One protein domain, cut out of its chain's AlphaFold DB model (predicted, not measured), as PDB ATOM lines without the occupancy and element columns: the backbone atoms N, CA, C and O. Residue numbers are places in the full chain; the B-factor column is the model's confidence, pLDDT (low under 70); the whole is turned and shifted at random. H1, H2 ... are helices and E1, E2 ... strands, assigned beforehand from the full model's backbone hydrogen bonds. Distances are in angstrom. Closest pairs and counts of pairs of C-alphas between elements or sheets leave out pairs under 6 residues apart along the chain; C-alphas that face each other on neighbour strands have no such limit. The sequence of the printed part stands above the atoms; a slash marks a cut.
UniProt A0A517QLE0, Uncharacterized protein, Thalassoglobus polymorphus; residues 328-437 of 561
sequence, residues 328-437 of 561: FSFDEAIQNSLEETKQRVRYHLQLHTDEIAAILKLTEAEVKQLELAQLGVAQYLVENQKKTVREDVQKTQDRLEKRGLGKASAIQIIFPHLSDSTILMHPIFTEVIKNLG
ATOM      1  N   PHE A 328     -29.144   4.112 -28.074       56.50
ATOM      2  CA  PHE A 328     -27.876   4.563 -27.502       56.50
ATOM      3  C   PHE A 328     -27.568   3.978 -26.108       56.50
ATOM      4  O   PHE A 328     -26.434   3.573 -25.859       56.50
ATOM      5  N   SER A 329     -28.553   3.877 -25.203       66.75
ATOM      6  CA  SER A 329     -28.329   3.297 -23.863       66.75
ATOM      7  C   SER A 329     -28.137   1.780 -23.919       66.75
ATOM      8  O   SER A 329     -27.534   1.180 -23.027       66.75
ATOM      9  N   PHE A 330     -28.626   1.161 -24.991       67.31
ATOM     10  CA  PHE A 330     -28.493  -0.256 -25.261       67.31
ATOM     11  C   PHE A 330     -27.070  -0.643 -25.674       67.31
ATOM     12  O   PHE A 330     -26.457  -1.513 -25.048       67.31
ATOM     13  N   ASP A 331     -26.523   0.039 -26.683       75.38
ATOM     14  CA  ASP A 331     -25.145  -0.178 -27.128       75.38
ATOM     15  C   ASP A 331     -24.133   0.167 -26.025       75.38
ATOM     16  O   ASP A 331     -23.153  -0.560 -25.844       75.38
ATOM     17  N   GLU A 332     -24.389   1.213 -25.232       79.12
ATOM     18  CA  GLU A 332     -23.547   1.585 -24.090       79.12
ATOM     19  C   GLU A 332     -23.533   0.497 -23.002       79.12
ATOM     20  O   GLU A 332     -22.469   0.105 -22.518       79.12
ATOM     21  N   ALA A 333     -24.696  -0.058 -22.648       74.38
ATOM     22  CA  ALA A 333     -24.789  -1.126 -21.654       74.38
ATOM     23  C   ALA A 333     -24.119  -2.431 -22.126       74.38
ATOM     24  O   ALA A 333     -23.448  -3.109 -21.336       74.38
ATOM     25  N   ILE A 334     -24.253  -2.764 -23.417       80.44
ATOM     26  CA  ILE A 334     -23.524  -3.882 -24.022       80.44
ATOM     27  C   ILE A 334     -22.020  -3.621 -23.956       80.44
ATOM     28  O   ILE A 334     -21.278  -4.490 -23.500       80.44
ATOM     29  N   GLN A 335     -21.564  -2.432 -24.354       84.88
ATOM     30  CA  GLN A 335     -20.145  -2.091 -24.363       84.88
ATOM     31  C   GLN A 335     -19.537  -2.141 -22.954       84.88
ATOM     32  O   GLN A 335     -18.480  -2.743 -22.775       84.88
ATOM     33  N   ASN A 336     -20.228  -1.611 -21.944       81.69
ATOM     34  CA  ASN A 336     -19.784  -1.675 -20.549       81.69
ATOM     35  C   ASN A 336     -19.644  -3.126 -20.056       81.69
ATOM     36  O   ASN A 336     -18.654  -3.475 -19.411       81.69
ATOM     37  N   SER A 337     -20.591  -3.997 -20.418       81.25
ATOM     38  CA  SER A 337     -20.568  -5.420 -20.036       81.25
ATOM     39  C   SER A 337     -19.466  -6.205 -20.755       81.25
ATOM     40  O   SER A 337     -18.856  -7.116 -20.184       81.25
ATOM     41  N   LEU A 338     -19.182  -5.847 -22.009       85.06
ATOM     42  CA  LEU A 338     -18.074  -6.404 -22.781       85.06
ATOM     43  C   LEU A 338     -16.719  -5.968 -22.216       85.06
ATOM     44  O   LEU A 338     -15.829  -6.808 -22.101       85.06
ATOM     45  N   GLU A 339     -16.562  -4.707 -21.806       85.94
ATOM     46  CA  GLU A 339     -15.338  -4.230 -21.150       85.94
ATOM     47  C   GLU A 339     -15.126  -4.894 -19.784       85.94
ATOM     48  O   GLU A 339     -14.014  -5.339 -19.480       85.94
ATOM     49  N   GLU A 340     -16.183  -5.066 -18.985       81.88
ATOM     50  CA  GLU A 340     -16.101  -5.840 -17.743       81.88
ATOM     51  C   GLU A 340     -15.660  -7.285 -18.024       81.88
ATOM     52  O   GLU A 340     -14.767  -7.816 -17.355       81.88
ATOM     53  N   THR A 341     -16.225  -7.915 -19.058       83.00
ATOM     54  CA  THR A 341     -15.849  -9.279 -19.450       83.00
ATOM     55  C   THR A 341     -14.406  -9.346 -19.942       83.00
ATOM     56  O   THR A 341     -13.665 -10.241 -19.533       83.00
ATOM     57  N   LYS A 342     -13.958  -8.372 -20.739       87.62
ATOM     58  CA  LYS A 342     -12.569  -8.253 -21.201       87.62
ATOM     59  C   LYS A 342     -11.602  -8.180 -20.028       87.62
ATOM     60  O   LYS A 342     -10.615  -8.915 -19.994       87.62
ATOM     61  N   GLN A 343     -11.899  -7.330 -19.046       83.94
ATOM     62  CA  GLN A 343     -11.100  -7.212 -17.829       83.94
ATOM     63  C   GLN A 343     -11.084  -8.519 -17.039       83.94
ATOM     64  O   GLN A 343     -10.017  -8.934 -16.596       83.94
ATOM     65  N   ARG A 344     -12.231  -9.198 -16.895       81.62
ATOM     66  CA  ARG A 344     -12.309 -10.515 -16.245       81.62
ATOM     67  C   ARG A 344     -11.444 -11.552 -16.960       81.62
ATOM     68  O   ARG A 344     -10.643 -12.204 -16.303       81.62
ATOM     69  N   VAL A 345     -11.555 -11.688 -18.279       87.94
ATOM     70  CA  VAL A 345     -10.771 -12.672 -19.044       87.94
ATOM     71  C   VAL A 345      -9.272 -12.410 -18.904       87.94
ATOM     72  O   VAL A 345      -8.531 -13.325 -18.557       87.94
ATOM     73  N   ARG A 346      -8.828 -11.159 -19.096       87.69
ATOM     74  CA  ARG A 346      -7.412 -10.780 -18.926       87.69
ATOM     75  C   ARG A 346      -6.912 -11.099 -17.528       87.69
ATOM     76  O   ARG A 346      -5.853 -11.678 -17.364       87.69
ATOM     77  N   TYR A 347      -7.714 -10.755 -16.533       85.44
ATOM     78  CA  TYR A 347      -7.433 -11.045 -15.142       85.44
ATOM     79  C   TYR A 347      -7.212 -12.552 -14.882       85.44
ATOM     80  O   TYR A 347      -6.232 -12.925 -14.241       85.44
ATOM     81  N   HIS A 348      -8.100 -13.415 -15.390       84.81
ATOM     82  CA  HIS A 348      -7.989 -14.869 -15.220       84.81
ATOM     83  C   HIS A 348      -6.743 -15.430 -15.918       84.81
ATOM     84  O   HIS A 348      -6.058 -16.285 -15.366       84.81
ATOM     85  N   LEU A 349      -6.430 -14.924 -17.110       90.31
ATOM     86  CA  LEU A 349      -5.245 -15.332 -17.864       90.31
ATOM     87  C   LEU A 349      -3.939 -14.841 -17.223       90.31
ATOM     88  O   LEU A 349      -2.933 -15.550 -17.291       90.31
ATOM     89  N   GLN A 350      -3.960 -13.674 -16.570       91.31
ATOM     90  CA  GLN A 350      -2.807 -13.152 -15.840       91.31
ATOM     91  C   GLN A 350      -2.439 -14.049 -14.660       91.31
ATOM     92  O   GLN A 350      -1.274 -14.398 -14.534       91.31
ATOM     93  N   LEU A 351      -3.420 -14.488 -13.858       89.56
ATOM     94  CA  LEU A 351      -3.177 -15.436 -12.760       89.56
ATOM     95  C   LEU A 351      -2.407 -16.676 -13.231       89.56
ATOM     96  O   LEU A 351      -1.425 -17.076 -12.620       89.56
ATOM     97  N   HIS A 352      -2.853 -17.265 -14.341       87.88
ATOM     98  CA  HIS A 352      -2.221 -18.466 -14.872       87.88
ATOM     99  C   HIS A 352      -0.847 -18.182 -15.484       87.88
ATOM    100  O   HIS A 352       0.047 -19.016 -15.420       87.88
ATOM    101  N   THR A 353      -0.662 -17.001 -16.071       90.06
ATOM    102  CA  THR A 353       0.639 -16.585 -16.606       90.06
ATOM    103  C   THR A 353       1.657 -16.384 -15.494       90.06
ATOM    104  O   THR A 353       2.776 -16.858 -15.644       90.06
ATOM    105  N   ASP A 354       1.268 -15.763 -14.377       90.06
ATOM    106  CA  ASP A 354       2.133 -15.591 -13.204       90.06
ATOM    107  C   ASP A 354       2.576 -16.959 -12.643       90.06
ATOM    108  O   ASP A 354       3.759 -17.178 -12.379       90.06
ATOM    109  N   GLU A 355       1.640 -17.907 -12.526       88.62
ATOM    110  CA  GLU A 355       1.902 -19.284 -12.087       88.62
ATOM    111  C   GLU A 355       2.848 -20.032 -13.041       88.62
ATOM    112  O   GLU A 355       3.873 -20.561 -12.602       88.62
ATOM    113  N   ILE A 356       2.554 -20.038 -14.348       86.88
ATOM    114  CA  ILE A 356       3.412 -20.680 -15.357       86.88
ATOM    115  C   ILE A 356       4.805 -20.042 -15.349       86.88
ATOM    116  O   ILE A 356       5.804 -20.762 -15.373       86.88
ATOM    117  N   ALA A 357       4.886 -18.710 -15.307       89.19
ATOM    118  CA  ALA A 357       6.149 -17.984 -15.314       89.19
ATOM    119  C   ALA A 357       7.026 -18.356 -14.118       89.19
ATOM    120  O   ALA A 357       8.217 -18.615 -14.298       89.19
ATOM    121  N   ALA A 358       6.436 -18.443 -12.923       88.38
ATOM    122  CA  ALA A 358       7.149 -18.827 -11.712       88.38
ATOM    123  C   ALA A 358       7.623 -20.287 -11.758       88.38
ATOM    124  O   ALA A 358       8.777 -20.578 -11.439       88.38
ATOM    125  N   ILE A 359       6.757 -21.209 -12.185       84.50
ATOM    126  CA  ILE A 359       7.056 -22.648 -12.145       84.50
ATOM    127  C   ILE A 359       8.065 -23.041 -13.221       84.50
ATOM    128  O   ILE A 359       9.013 -23.775 -12.940       84.50
ATOM    129  N   LEU A 360       7.897 -22.520 -14.436       85.19
ATOM    130  CA  LEU A 360       8.801 -22.792 -15.552       85.19
ATOM    131  C   LEU A 360      10.042 -21.896 -15.556       85.19
ATOM    132  O   LEU A 360      10.943 -22.128 -16.358       85.19
ATOM    133  N   LYS A 361      10.101 -20.895 -14.667       87.44
ATOM    134  CA  LYS A 361      11.171 -19.888 -14.610       87.44
ATOM    135  C   LYS A 361      11.382 -19.218 -15.971       87.44
ATOM    136  O   LYS A 361      12.503 -19.150 -16.475       87.44
ATOM    137  N   LEU A 362      10.281 -18.756 -16.563       88.12
ATOM    138  CA  LEU A 362      10.283 -18.142 -17.889       88.12
ATOM    139  C   LEU A 362      11.126 -16.863 -17.922       88.12
ATOM    140  O   LEU A 362      11.187 -16.095 -16.959       88.12
ATOM    141  N   THR A 363      11.737 -16.603 -19.071       91.44
ATOM    142  CA  THR A 363      12.416 -15.341 -19.368       91.44
ATOM    143  C   THR A 363      11.414 -14.203 -19.585       91.44
ATOM    144  O   THR A 363      10.257 -14.422 -19.942       91.44
ATOM    145  N   GLU A 364      11.862 -12.950 -19.458       93.25
ATOM    146  CA  GLU A 364      11.011 -11.772 -19.708       93.25
ATOM    147  C   GLU A 364      10.395 -11.777 -21.123       93.25
ATOM    148  O   GLU A 364       9.260 -11.347 -21.322       93.25
ATOM    149  N   ALA A 365      11.128 -12.292 -22.116       92.88
ATOM    150  CA  ALA A 365      10.639 -12.402 -23.487       92.88
ATOM    151  C   ALA A 365       9.483 -13.409 -23.610       92.88
ATOM    152  O   ALA A 365       8.503 -13.134 -24.301       92.88
ATOM    153  N   GLU A 366       9.571 -14.547 -22.922       91.62
ATOM    154  CA  GLU A 366       8.531 -15.582 -22.895       91.62
ATOM    155  C   GLU A 366       7.291 -15.122 -22.121       91.62
ATOM    156  O   GLU A 366       6.165 -15.331 -22.572       91.62
ATOM    157  N   VAL A 367       7.482 -14.404 -21.009       93.00
ATOM    158  CA  VAL A 367       6.375 -13.773 -20.271       93.00
ATOM    159  C   VAL A 367       5.631 -12.778 -21.166       93.00
ATOM    160  O   VAL A 367       4.406 -12.843 -21.262       93.00
ATOM    161  N   LYS A 368       6.344 -11.929 -21.920       93.19
ATOM    162  CA  LYS A 368       5.722 -11.000 -22.886       93.19
ATOM    163  C   LYS A 368       4.939 -11.716 -23.988       93.19
ATOM    164  O   LYS A 368       3.910 -11.209 -24.437       93.19
ATOM    165  N   GLN A 369       5.400 -12.884 -24.439       92.69
ATOM    166  CA  GLN A 369       4.655 -13.694 -25.408       92.69
ATOM    167  C   GLN A 369       3.347 -14.219 -24.814       92.69
ATOM    168  O   GLN A 369       2.312 -14.142 -25.482       92.69
ATOM    169  N   LEU A 370       3.367 -14.692 -23.562       91.75
ATOM    170  CA  LEU A 370       2.147 -15.079 -22.854       91.75
ATOM    171  C   LEU A 370       1.199 -13.893 -22.726       91.75
ATOM    172  O   LEU A 370       0.058 -14.012 -23.156       91.75
ATOM    173  N   GLU A 371       1.663 -12.743 -22.235       93.69
ATOM    174  CA  GLU A 371       0.857 -11.520 -22.104       93.69
ATOM    175  C   GLU A 371       0.194 -11.105 -23.429       93.69
ATOM    176  O   GLU A 371      -0.998 -10.780 -23.463       93.69
ATOM    177  N   LEU A 372       0.928 -11.178 -24.546       94.56
ATOM    178  CA  LEU A 372       0.379 -10.915 -25.878       94.56
ATOM    179  C   LEU A 372      -0.701 -11.937 -26.263       94.56
ATOM    180  O   LEU A 372      -1.748 -11.563 -26.801       94.56
ATOM    181  N   ALA A 373      -0.487 -13.216 -25.950       93.56
ATOM    182  CA  ALA A 373      -1.487 -14.262 -26.144       93.56
ATOM    183  C   ALA A 373      -2.753 -13.976 -25.325       93.56
ATOM    184  O   ALA A 373      -3.862 -14.100 -25.852       93.56
ATOM    185  N   GLN A 374      -2.605 -13.526 -24.072       93.44
ATOM    186  CA  GLN A 374      -3.743 -13.175 -23.223       93.44
ATOM    187  C   GLN A 374      -4.587 -12.055 -23.842       93.44
ATOM    188  O   GLN A 374      -5.819 -12.127 -23.838       93.44
ATOM    189  N   LEU A 375      -3.934 -11.023 -24.391       92.38
ATOM    190  CA  LEU A 375      -4.599  -9.923 -25.090       92.38
ATOM    191  C   LEU A 375      -5.401 -10.433 -26.291       92.38
ATOM    192  O   LEU A 375      -6.564 -10.058 -26.453       92.38
ATOM    193  N   GLY A 376      -4.798 -11.316 -27.092       93.88
ATOM    194  CA  GLY A 376      -5.453 -11.941 -28.240       93.88
ATOM    195  C   GLY A 376      -6.681 -12.765 -27.843       93.88
ATOM    196  O   GLY A 376      -7.744 -12.617 -28.446       93.88
ATOM    197  N   VAL A 377      -6.570 -13.577 -26.789       94.06
ATOM    198  CA  VAL A 377      -7.674 -14.401 -26.261       94.06
ATOM    199  C   VAL A 377      -8.809 -13.526 -25.743       94.06
ATOM    200  O   VAL A 377      -9.965 -13.739 -26.105       94.06
ATOM    201  N   ALA A 378      -8.492 -12.517 -24.928       92.56
ATOM    202  CA  ALA A 378      -9.491 -11.614 -24.373       92.56
ATOM    203  C   ALA A 378     -10.245 -10.861 -25.473       92.56
ATOM    204  O   ALA A 378     -11.471 -10.791 -25.431       92.56
ATOM    205  N   GLN A 379      -9.533 -10.347 -26.480       92.44
ATOM    206  CA  GLN A 379     -10.162  -9.668 -27.610       92.44
ATOM    207  C   GLN A 379     -11.060 -10.624 -28.406       92.44
ATOM    208  O   GLN A 379     -12.201 -10.280 -28.702       92.44
ATOM    209  N   TYR A 380     -10.581 -11.834 -28.707       93.81
ATOM    210  CA  TYR A 380     -11.349 -12.821 -29.466       93.81
ATOM    211  C   TYR A 380     -12.637 -13.240 -28.746       93.81
ATOM    212  O   TYR A 380     -13.716 -13.221 -29.339       93.81
ATOM    213  N   LEU A 381     -12.543 -13.596 -27.459       91.25
ATOM    214  CA  LEU A 381     -13.695 -14.051 -26.680       91.25
ATOM    215  C   LEU A 381     -14.757 -12.955 -26.536       91.25
ATOM    216  O   LEU A 381     -15.947 -13.245 -26.659       91.25
ATOM    217  N   VAL A 382     -14.336 -11.704 -26.337       89.81
ATOM    218  CA  VAL A 382     -15.237 -10.550 -26.214       89.81
ATOM    219  C   VAL A 382     -15.919 -10.227 -27.542       89.81
ATOM    220  O   VAL A 382     -17.131 -10.030 -27.559       89.81
ATOM    221  N   GLU A 383     -15.198 -10.233 -28.667       90.88
ATOM    222  CA  GLU A 383     -15.809 -10.014 -29.989       90.88
ATOM    223  C   GLU A 383     -16.789 -11.133 -30.360       90.88
ATOM    224  O   GLU A 383     -17.885 -10.874 -30.867       90.88
ATOM    225  N   ASN A 384     -16.448 -12.385 -30.045       90.06
ATOM    226  CA  ASN A 384     -17.357 -13.506 -30.251       90.06
ATOM    227  C   ASN A 384     -18.620 -13.374 -29.381       90.06
ATOM    228  O   ASN A 384     -19.735 -13.564 -29.864       90.06
ATOM    229  N   GLN A 385     -18.470 -12.991 -28.111       87.12
ATOM    230  CA  GLN A 385     -19.607 -12.757 -27.223       87.12
ATOM    231  C   GLN A 385     -20.465 -11.574 -27.689       87.12
ATOM    232  O   GLN A 385     -21.688 -11.684 -27.682       87.12
ATOM    233  N   LYS A 386     -19.851 -10.479 -28.153       88.44
ATOM    234  CA  LYS A 386     -20.544  -9.326 -28.749       88.44
ATOM    235  C   LYS A 386     -21.410  -9.748 -29.929       88.44
ATOM    236  O   LYS A 386     -22.570  -9.346 -30.008       88.44
ATOM    237  N   LYS A 387     -20.863 -10.574 -30.826       89.25
ATOM    238  CA  LYS A 387     -21.600 -11.129 -31.964       89.25
ATOM    239  C   LYS A 387     -22.797 -11.959 -31.496       89.25
ATOM    240  O   LYS A 387     -23.914 -11.682 -31.923       89.25
ATOM    241  N   THR A 388     -22.587 -12.899 -30.573       87.00
ATOM    242  CA  THR A 388     -23.658 -13.746 -30.020       87.00
ATOM    243  C   THR A 388     -24.758 -12.920 -29.355       87.00
ATOM    244  O   THR A 388     -25.935 -13.122 -29.639       87.00
ATOM    245  N   VAL A 389     -24.389 -11.943 -28.520       83.62
ATOM    246  CA  VAL A 389     -25.351 -11.063 -27.843       83.62
ATOM    247  C   VAL A 389     -26.163 -10.265 -28.861       83.62
ATOM    248  O   VAL A 389     -27.384 -10.231 -28.756       83.62
ATOM    249  N   ARG A 390     -25.530  -9.678 -29.887       83.75
ATOM    250  CA  ARG A 390     -26.249  -8.947 -30.946       83.75
ATOM    251  C   ARG A 390     -27.207  -9.841 -31.733       83.75
ATOM    252  O   ARG A 390     -28.335  -9.436 -32.001       83.75
ATOM    253  N   GLU A 391     -26.793 -11.061 -32.066       85.88
ATOM    254  CA  GLU A 391     -27.666 -12.032 -32.734       85.88
ATOM    255  C   GLU A 391     -28.871 -12.425 -31.863       85.88
ATOM    256  O   GLU A 391     -29.989 -12.535 -32.369       85.88
ATOM    257  N   ASP A 392     -28.668 -12.627 -30.561       81.94
ATOM    258  CA  ASP A 392     -29.739 -12.989 -29.625       81.94
ATOM    259  C   ASP A 392     -30.715 -11.837 -29.383       81.94
ATOM    260  O   ASP A 392     -31.930 -12.049 -29.291       81.94
ATOM    261  N   VAL A 393     -30.199 -10.611 -29.348       79.00
ATOM    262  CA  VAL A 393     -30.999  -9.388 -29.302       79.00
ATOM    263  C   VAL A 393     -31.882  -9.283 -30.531       79.00
ATOM    264  O   VAL A 393     -33.098  -9.171 -30.373       79.00
ATOM    265  N   GLN A 394     -31.305  -9.396 -31.731       82.44
ATOM    266  CA  GLN A 394     -32.061  -9.303 -32.979       82.44
ATOM    267  C   GLN A 394     -33.156 -10.373 -33.032       82.44
ATOM    268  O   GLN A 394     -34.323 -10.071 -33.264       82.44
ATOM    269  N   LYS A 395     -32.821 -11.630 -32.705       84.06
ATOM    270  CA  LYS A 395     -33.807 -12.723 -32.630       84.06
ATOM    271  C   LYS A 395     -34.924 -12.430 -31.627       84.06
ATOM    272  O   LYS A 395     -36.062 -12.855 -31.839       84.06
ATOM    273  N   THR A 396     -34.612 -11.769 -30.513       79.94
ATOM    274  CA  THR A 396     -35.598 -11.416 -29.484       79.94
ATOM    275  C   THR A 396     -36.499 -10.277 -29.952       79.94
ATOM    276  O   THR A 396     -37.717 -10.389 -29.808       79.94
ATOM    277  N   GLN A 397     -35.937  -9.241 -30.577       77.25
ATOM    278  CA  GLN A 397     -36.689  -8.149 -31.200       77.25
ATOM    279  C   GLN A 397     -37.630  -8.679 -32.289       77.25
ATOM    280  O   GLN A 397     -38.842  -8.493 -32.173       77.25
ATOM    281  N   ASP A 398     -37.128  -9.480 -33.236       82.44
ATOM    282  CA  ASP A 398     -37.931 -10.101 -34.300       82.44
ATOM    283  C   ASP A 398     -39.109 -10.921 -33.735       82.44
ATOM    284  O   ASP A 398     -40.210 -10.950 -34.292       82.44
ATOM    285  N   ARG A 399     -38.893 -11.633 -32.618       81.62
ATOM    286  CA  ARG A 399     -39.941 -12.415 -31.935       81.62
ATOM    287  C   ARG A 399     -40.993 -11.526 -31.280       81.62
ATOM    288  O   ARG A 399     -42.168 -11.894 -31.290       81.62
ATOM    289  N   LEU A 400     -40.588 -10.409 -30.678       77.19
ATOM    290  CA  LEU A 400     -41.500  -9.457 -30.042       77.19
ATOM    291  C   LEU A 400     -42.332  -8.706 -31.085       77.19
ATOM    292  O   LEU A 400     -43.545  -8.569 -30.907       77.19
ATOM    293  N   GLU A 401     -41.716  -8.307 -32.197       78.25
ATOM    294  CA  GLU A 401     -42.394  -7.686 -33.337       78.25
ATOM    295  C   GLU A 401     -43.427  -8.627 -33.960       78.25
ATOM    296  O   GLU A 401     -44.594  -8.254 -34.093       78.25
ATOM    297  N   LYS A 402     -43.058  -9.889 -34.227       83.00
ATOM    298  CA  LYS A 402     -43.992 -10.920 -34.729       83.00
ATOM    299  C   LYS A 402     -45.180 -11.177 -33.798       83.00
ATOM    300  O   LYS A 402     -46.211 -11.664 -34.251       83.00
ATOM    301  N   ARG A 403     -45.049 -10.877 -32.502       80.69
ATOM    302  CA  ARG A 403     -46.122 -11.002 -31.500       80.69
ATOM    303  C   ARG A 403     -46.923  -9.711 -31.299       80.69
ATOM    304  O   ARG A 403     -47.824  -9.702 -30.467       80.69
ATOM    305  N   GLY A 404     -46.610  -8.634 -32.023       76.25
ATOM    306  CA  GLY A 404     -47.269  -7.331 -31.879       76.25
ATOM    307  C   GLY A 404     -46.928  -6.596 -30.576       76.25
ATOM    308  O   GLY A 404     -47.631  -5.666 -30.196       76.25
ATOM    309  N   LEU A 405     -45.862  -7.002 -29.877       68.69
ATOM    310  CA  LEU A 405     -45.481  -6.500 -28.547       68.69
ATOM    311  C   LEU A 405     -44.367  -5.431 -28.588       68.69
ATOM    312  O   LEU A 405     -43.779  -5.101 -27.555       68.69
ATOM    313  N   GLY A 406     -44.071  -4.889 -29.772       57.03
ATOM    314  CA  GLY A 406     -42.833  -4.167 -30.096       57.03
ATOM    315  C   GLY A 406     -42.578  -2.809 -29.425       57.03
ATOM    316  O   GLY A 406     -41.632  -2.146 -29.823       57.03
ATOM    317  N   LYS A 407     -43.384  -2.350 -28.453       55.03
ATOM    318  CA  LYS A 407     -43.205  -1.006 -27.849       55.03
ATOM    319  C   LYS A 407     -43.304  -0.906 -26.322       55.03
ATOM    320  O   LYS A 407     -43.006   0.157 -25.791       55.03
ATOM    321  N   ALA A 408     -43.648  -1.974 -25.596       52.78
ATOM    322  CA  ALA A 408     -43.703  -1.938 -24.122       52.78
ATOM    323  C   ALA A 408     -43.127  -3.188 -23.428       52.78
ATOM    324  O   ALA A 408     -43.488  -3.494 -22.292       52.78
ATOM    325  N   SER A 409     -42.272  -3.945 -24.115       61.06
ATOM    326  CA  SER A 409     -41.752  -5.212 -23.592       61.06
ATOM    327  C   SER A 409     -40.384  -5.020 -22.960       61.06
ATOM    328  O   SER A 409     -39.537  -4.323 -23.511       61.06
ATOM    329  N   ALA A 410     -40.149  -5.666 -21.819       65.62
ATOM    330  CA  ALA A 410     -38.808  -5.727 -21.267       65.62
ATOM    331  C   ALA A 410     -37.975  -6.761 -22.047       65.62
ATOM    332  O   ALA A 410     -38.397  -7.913 -22.173       65.62
ATOM    333  N   ILE A 411     -36.815  -6.367 -22.572       66.94
ATOM    334  CA  ILE A 411     -35.838  -7.281 -23.172       66.94
ATOM    335  C   ILE A 411     -34.806  -7.605 -22.102       66.94
ATOM    336  O   ILE A 411     -34.157  -6.712 -21.564       66.94
ATOM    337  N   GLN A 412     -34.651  -8.890 -21.804       69.81
ATOM    338  CA  GLN A 412     -33.593  -9.371 -20.930       69.81
ATOM    339  C   GLN A 412     -32.455  -9.915 -21.789       69.81
ATOM    340  O   GLN A 412     -32.646 -10.887 -22.522       69.81
ATOM    341  N   ILE A 413     -31.275  -9.310 -21.678       68.25
ATOM    342  CA  ILE A 413     -30.045  -9.856 -22.257       68.25
ATOM    343  C   ILE A 413     -29.286 -10.604 -21.182       68.25
ATOM    344  O   ILE A 413     -29.075 -10.104 -20.075       68.25
ATOM    345  N   ILE A 414     -28.858 -11.804 -21.545       68.56
ATOM    346  CA  ILE A 414     -28.032 -12.667 -20.720       68.56
ATOM    347  C   ILE A 414     -26.651 -12.685 -21.360       68.56
ATOM    348  O   ILE A 414     -26.478 -13.246 -22.440       68.56
ATOM    349  N   PHE A 415     -25.663 -12.095 -20.691       70.62
ATOM    350  CA  PHE A 415     -24.270 -12.295 -21.074       70.62
ATOM    351  C   PHE A 415     -23.831 -13.672 -20.578       70.62
ATOM    352  O   PHE A 415     -23.821 -13.900 -19.361       70.62
ATOM    353  N   PRO A 416     -23.499 -14.615 -21.480       67.50
ATOM    354  CA  PRO A 416     -23.071 -15.934 -21.054       67.50
ATOM    355  C   PRO A 416     -21.756 -15.811 -20.290       67.50
ATOM    356  O   PRO A 416     -20.818 -15.152 -20.735       67.50
ATOM    357  N   HIS A 417     -21.691 -16.461 -19.134       73.88
ATOM    358  CA  HIS A 417     -20.461 -16.563 -18.371       73.88
ATOM    359  C   HIS A 417     -19.423 -17.375 -19.159       73.88
ATOM    360  O   HIS A 417     -19.686 -18.521 -19.532       73.88
ATOM    361  N   LEU A 418     -18.232 -16.819 -19.371       78.12
ATOM    362  CA  LEU A 418     -17.097 -17.567 -19.909       78.12
ATOM    363  C   LEU A 418     -16.487 -18.399 -18.780       78.12
ATOM    364  O   LEU A 418     -16.006 -17.842 -17.799       78.12
ATOM    365  N   SER A 419     -16.560 -19.727 -18.878       77.00
ATOM    366  CA  SER A 419     -15.944 -20.607 -17.880       77.00
ATOM    367  C   SER A 419     -14.416 -20.515 -17.931       77.00
ATOM    368  O   SER A 419     -13.839 -20.289 -18.997       77.00
ATOM    369  N   ASP A 420     -13.762 -20.758 -16.792       77.00
ATOM    370  CA  ASP A 420     -12.296 -20.781 -16.692       77.00
ATOM    371  C   ASP A 420     -11.690 -21.781 -17.695       77.00
ATOM    372  O   ASP A 420     -10.710 -21.470 -18.361       77.00
ATOM    373  N   SER A 421     -12.342 -22.932 -17.907       76.56
ATOM    374  CA  SER A 421     -11.946 -23.906 -18.937       76.56
ATOM    375  C   SER A 421     -11.998 -23.321 -20.354       76.56
ATOM    376  O   SER A 421     -11.028 -23.446 -21.096       76.56
ATOM    377  N   THR A 422     -13.070 -22.612 -20.728       82.19
ATOM    378  CA  THR A 422     -13.170 -21.958 -22.048       82.19
ATOM    379  C   THR A 422     -12.069 -20.916 -22.255       82.19
ATOM    380  O   THR A 422     -11.576 -20.757 -23.371       82.19
ATOM    381  N   ILE A 423     -11.681 -20.208 -21.193       86.62
ATOM    382  CA  ILE A 423     -10.626 -19.190 -21.239       86.62
ATOM    383  C   ILE A 423      -9.245 -19.849 -21.374       86.62
ATOM    384  O   ILE A 423      -8.489 -19.511 -22.284       86.62
ATOM    385  N   LEU A 424      -8.921 -20.802 -20.497       83.38
ATOM    386  CA  LEU A 424      -7.594 -21.421 -20.407       83.38
ATOM    387  C   LEU A 424      -7.314 -22.404 -21.550       83.38
ATOM    388  O   LEU A 424      -6.179 -22.505 -22.008       83.38
ATOM    389  N   MET A 425      -8.339 -23.091 -22.059       85.44
ATOM    390  CA  MET A 425      -8.210 -24.032 -23.178       85.44
ATOM    391  C   MET A 425      -8.305 -23.346 -24.547       85.44
ATOM    392  O   MET A 425      -8.386 -24.022 -25.576       85.44
ATOM    393  N   HIS A 426      -8.311 -22.009 -24.594       92.88
ATOM    394  CA  HIS A 426      -8.400 -21.287 -25.854       92.88
ATOM    395  C   HIS A 426      -7.187 -21.600 -26.757       92.88
ATOM    396  O   HIS A 426      -6.048 -21.560 -26.277       92.88
ATOM    397  N   PRO A 427      -7.374 -21.855 -28.071       92.38
ATOM    398  CA  PRO A 427      -6.288 -22.250 -28.971       92.38
ATOM    399  C   PRO A 427      -5.099 -21.285 -28.985       92.38
ATOM    400  O   PRO A 427      -3.963 -21.726 -28.934       92.38
ATOM    401  N   ILE A 428      -5.350 -19.969 -28.976       92.38
ATOM    402  CA  ILE A 428      -4.277 -18.954 -28.950       92.38
ATOM    403  C   ILE A 428      -3.383 -19.126 -27.714       92.38
ATOM    404  O   ILE A 428      -2.164 -19.096 -27.825       92.38
ATOM    405  N   PHE A 429      -3.989 -19.306 -26.540       89.75
ATOM    406  CA  PHE A 429      -3.247 -19.398 -25.287       89.75
ATOM    407  C   PHE A 429      -2.518 -20.734 -25.176       89.75
ATOM    408  O   PHE A 429      -1.320 -20.772 -24.917       89.75
ATOM    409  N   THR A 430      -3.230 -21.829 -25.452       88.31
ATOM    410  CA  THR A 430      -2.667 -23.185 -25.410       88.31
ATOM    411  C   THR A 430      -1.537 -23.385 -26.418       88.31
ATOM    412  O   THR A 430      -0.577 -24.076 -26.102       88.31
ATOM    413  N   GLU A 431      -1.606 -22.770 -27.599       89.94
ATOM    414  CA  GLU A 431      -0.543 -22.852 -28.603       89.94
ATOM    415  C   GLU A 431       0.714 -22.092 -28.169       89.94
ATOM    416  O   GLU A 431       1.816 -22.622 -28.281       89.94
ATOM    417  N   VAL A 432       0.572 -20.885 -27.611       90.19
ATOM    418  CA  VAL A 432       1.725 -20.148 -27.068       90.19
ATOM    419  C   VAL A 432       2.359 -20.932 -25.929       90.19
ATOM    420  O   VAL A 432       3.564 -21.136 -25.940       90.19
ATOM    421  N   ILE A 433       1.548 -21.466 -25.019       85.06
ATOM    422  CA  ILE A 433       2.016 -22.313 -23.924       85.06
ATOM    423  C   ILE A 433       2.773 -23.554 -24.430       85.06
ATOM    424  O   ILE A 433       3.838 -23.867 -23.906       85.06
ATOM    425  N   LYS A 434       2.271 -24.251 -25.457       84.62
ATOM    426  CA  LYS A 434       2.979 -25.393 -26.070       84.62
ATOM    427  C   LYS A 434       4.319 -24.980 -26.678       84.62
ATOM    428  O   LYS A 434       5.289 -25.729 -26.596       84.62
ATOM    429  N   ASN A 435       4.378 -23.787 -27.265       86.06
ATOM    430  CA  ASN A 435       5.589 -23.244 -27.878       86.06
ATOM    431  C   ASN A 435       6.631 -22.762 -26.858       86.06
ATOM    432  O   ASN A 435       7.799 -22.640 -27.221       86.06
ATOM    433  N   LEU A 436       6.252 -22.581 -25.587       78.12
ATOM    434  CA  LEU A 436       7.201 -22.407 -24.477       78.12
ATOM    435  C   LEU A 436       7.968 -23.700 -24.138       78.12
ATOM    436  O   LEU A 436       8.862 -23.694 -23.293       78.12
ATOM    437  N   GLY A 437       7.666 -24.808 -24.825       65.50
ATOM    438  CA  GLY A 437       8.533 -25.976 -24.919       65.50
ATOM    439  C   GLY A 437       8.101 -27.186 -24.077       65.50
ATOM    440  O   GLY A 437       7.010 -27.214 -23.503       65.50
TER     441      GLY A 437
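Overview. This is residues 328 to 437 of the 561 residues of an uncharacterized protein of Thalassoglobus polymorphus (UniProt A0A517QLE0). H2 and H1 form a long helical hairpin. E1 and H3 fold back along H2 to H4, which packs on it. The printed part is a loose rod, mostly helix, of 110 residues with four named helices and one named strand; it spans 62 by 21 by 16 A, with a radius of gyration of the C-alphas of 18.3 A.

Along the chain. H2, residues 364 to 402, is 57.0 A long. H1, residues 328 to 360, is 47.3 A long and begins at (-27.876, 4.563, -27.502). E1 is residues 410 to 414, H3 420 to 424, and H4 427 to 435, ending at (5.589, -23.244, -27.878).

Arrangement. H2 touches H1 at a shallow tilt of 30 degrees, opposite ways; their closest C-alphas, Ala 378 and Lys 342, are 5.6 A apart. H2 touches H4 with residues 369 to 377 alone. Every O i to N i+4 pair is within hydrogen-bond range in H2, H3 and H4; in H1, 28 of 29.

Size, cuts and confidence. The printed part has no cut. The pLDDT is under 70 at residues 328 to 330, 405 to 414, 416 and 437.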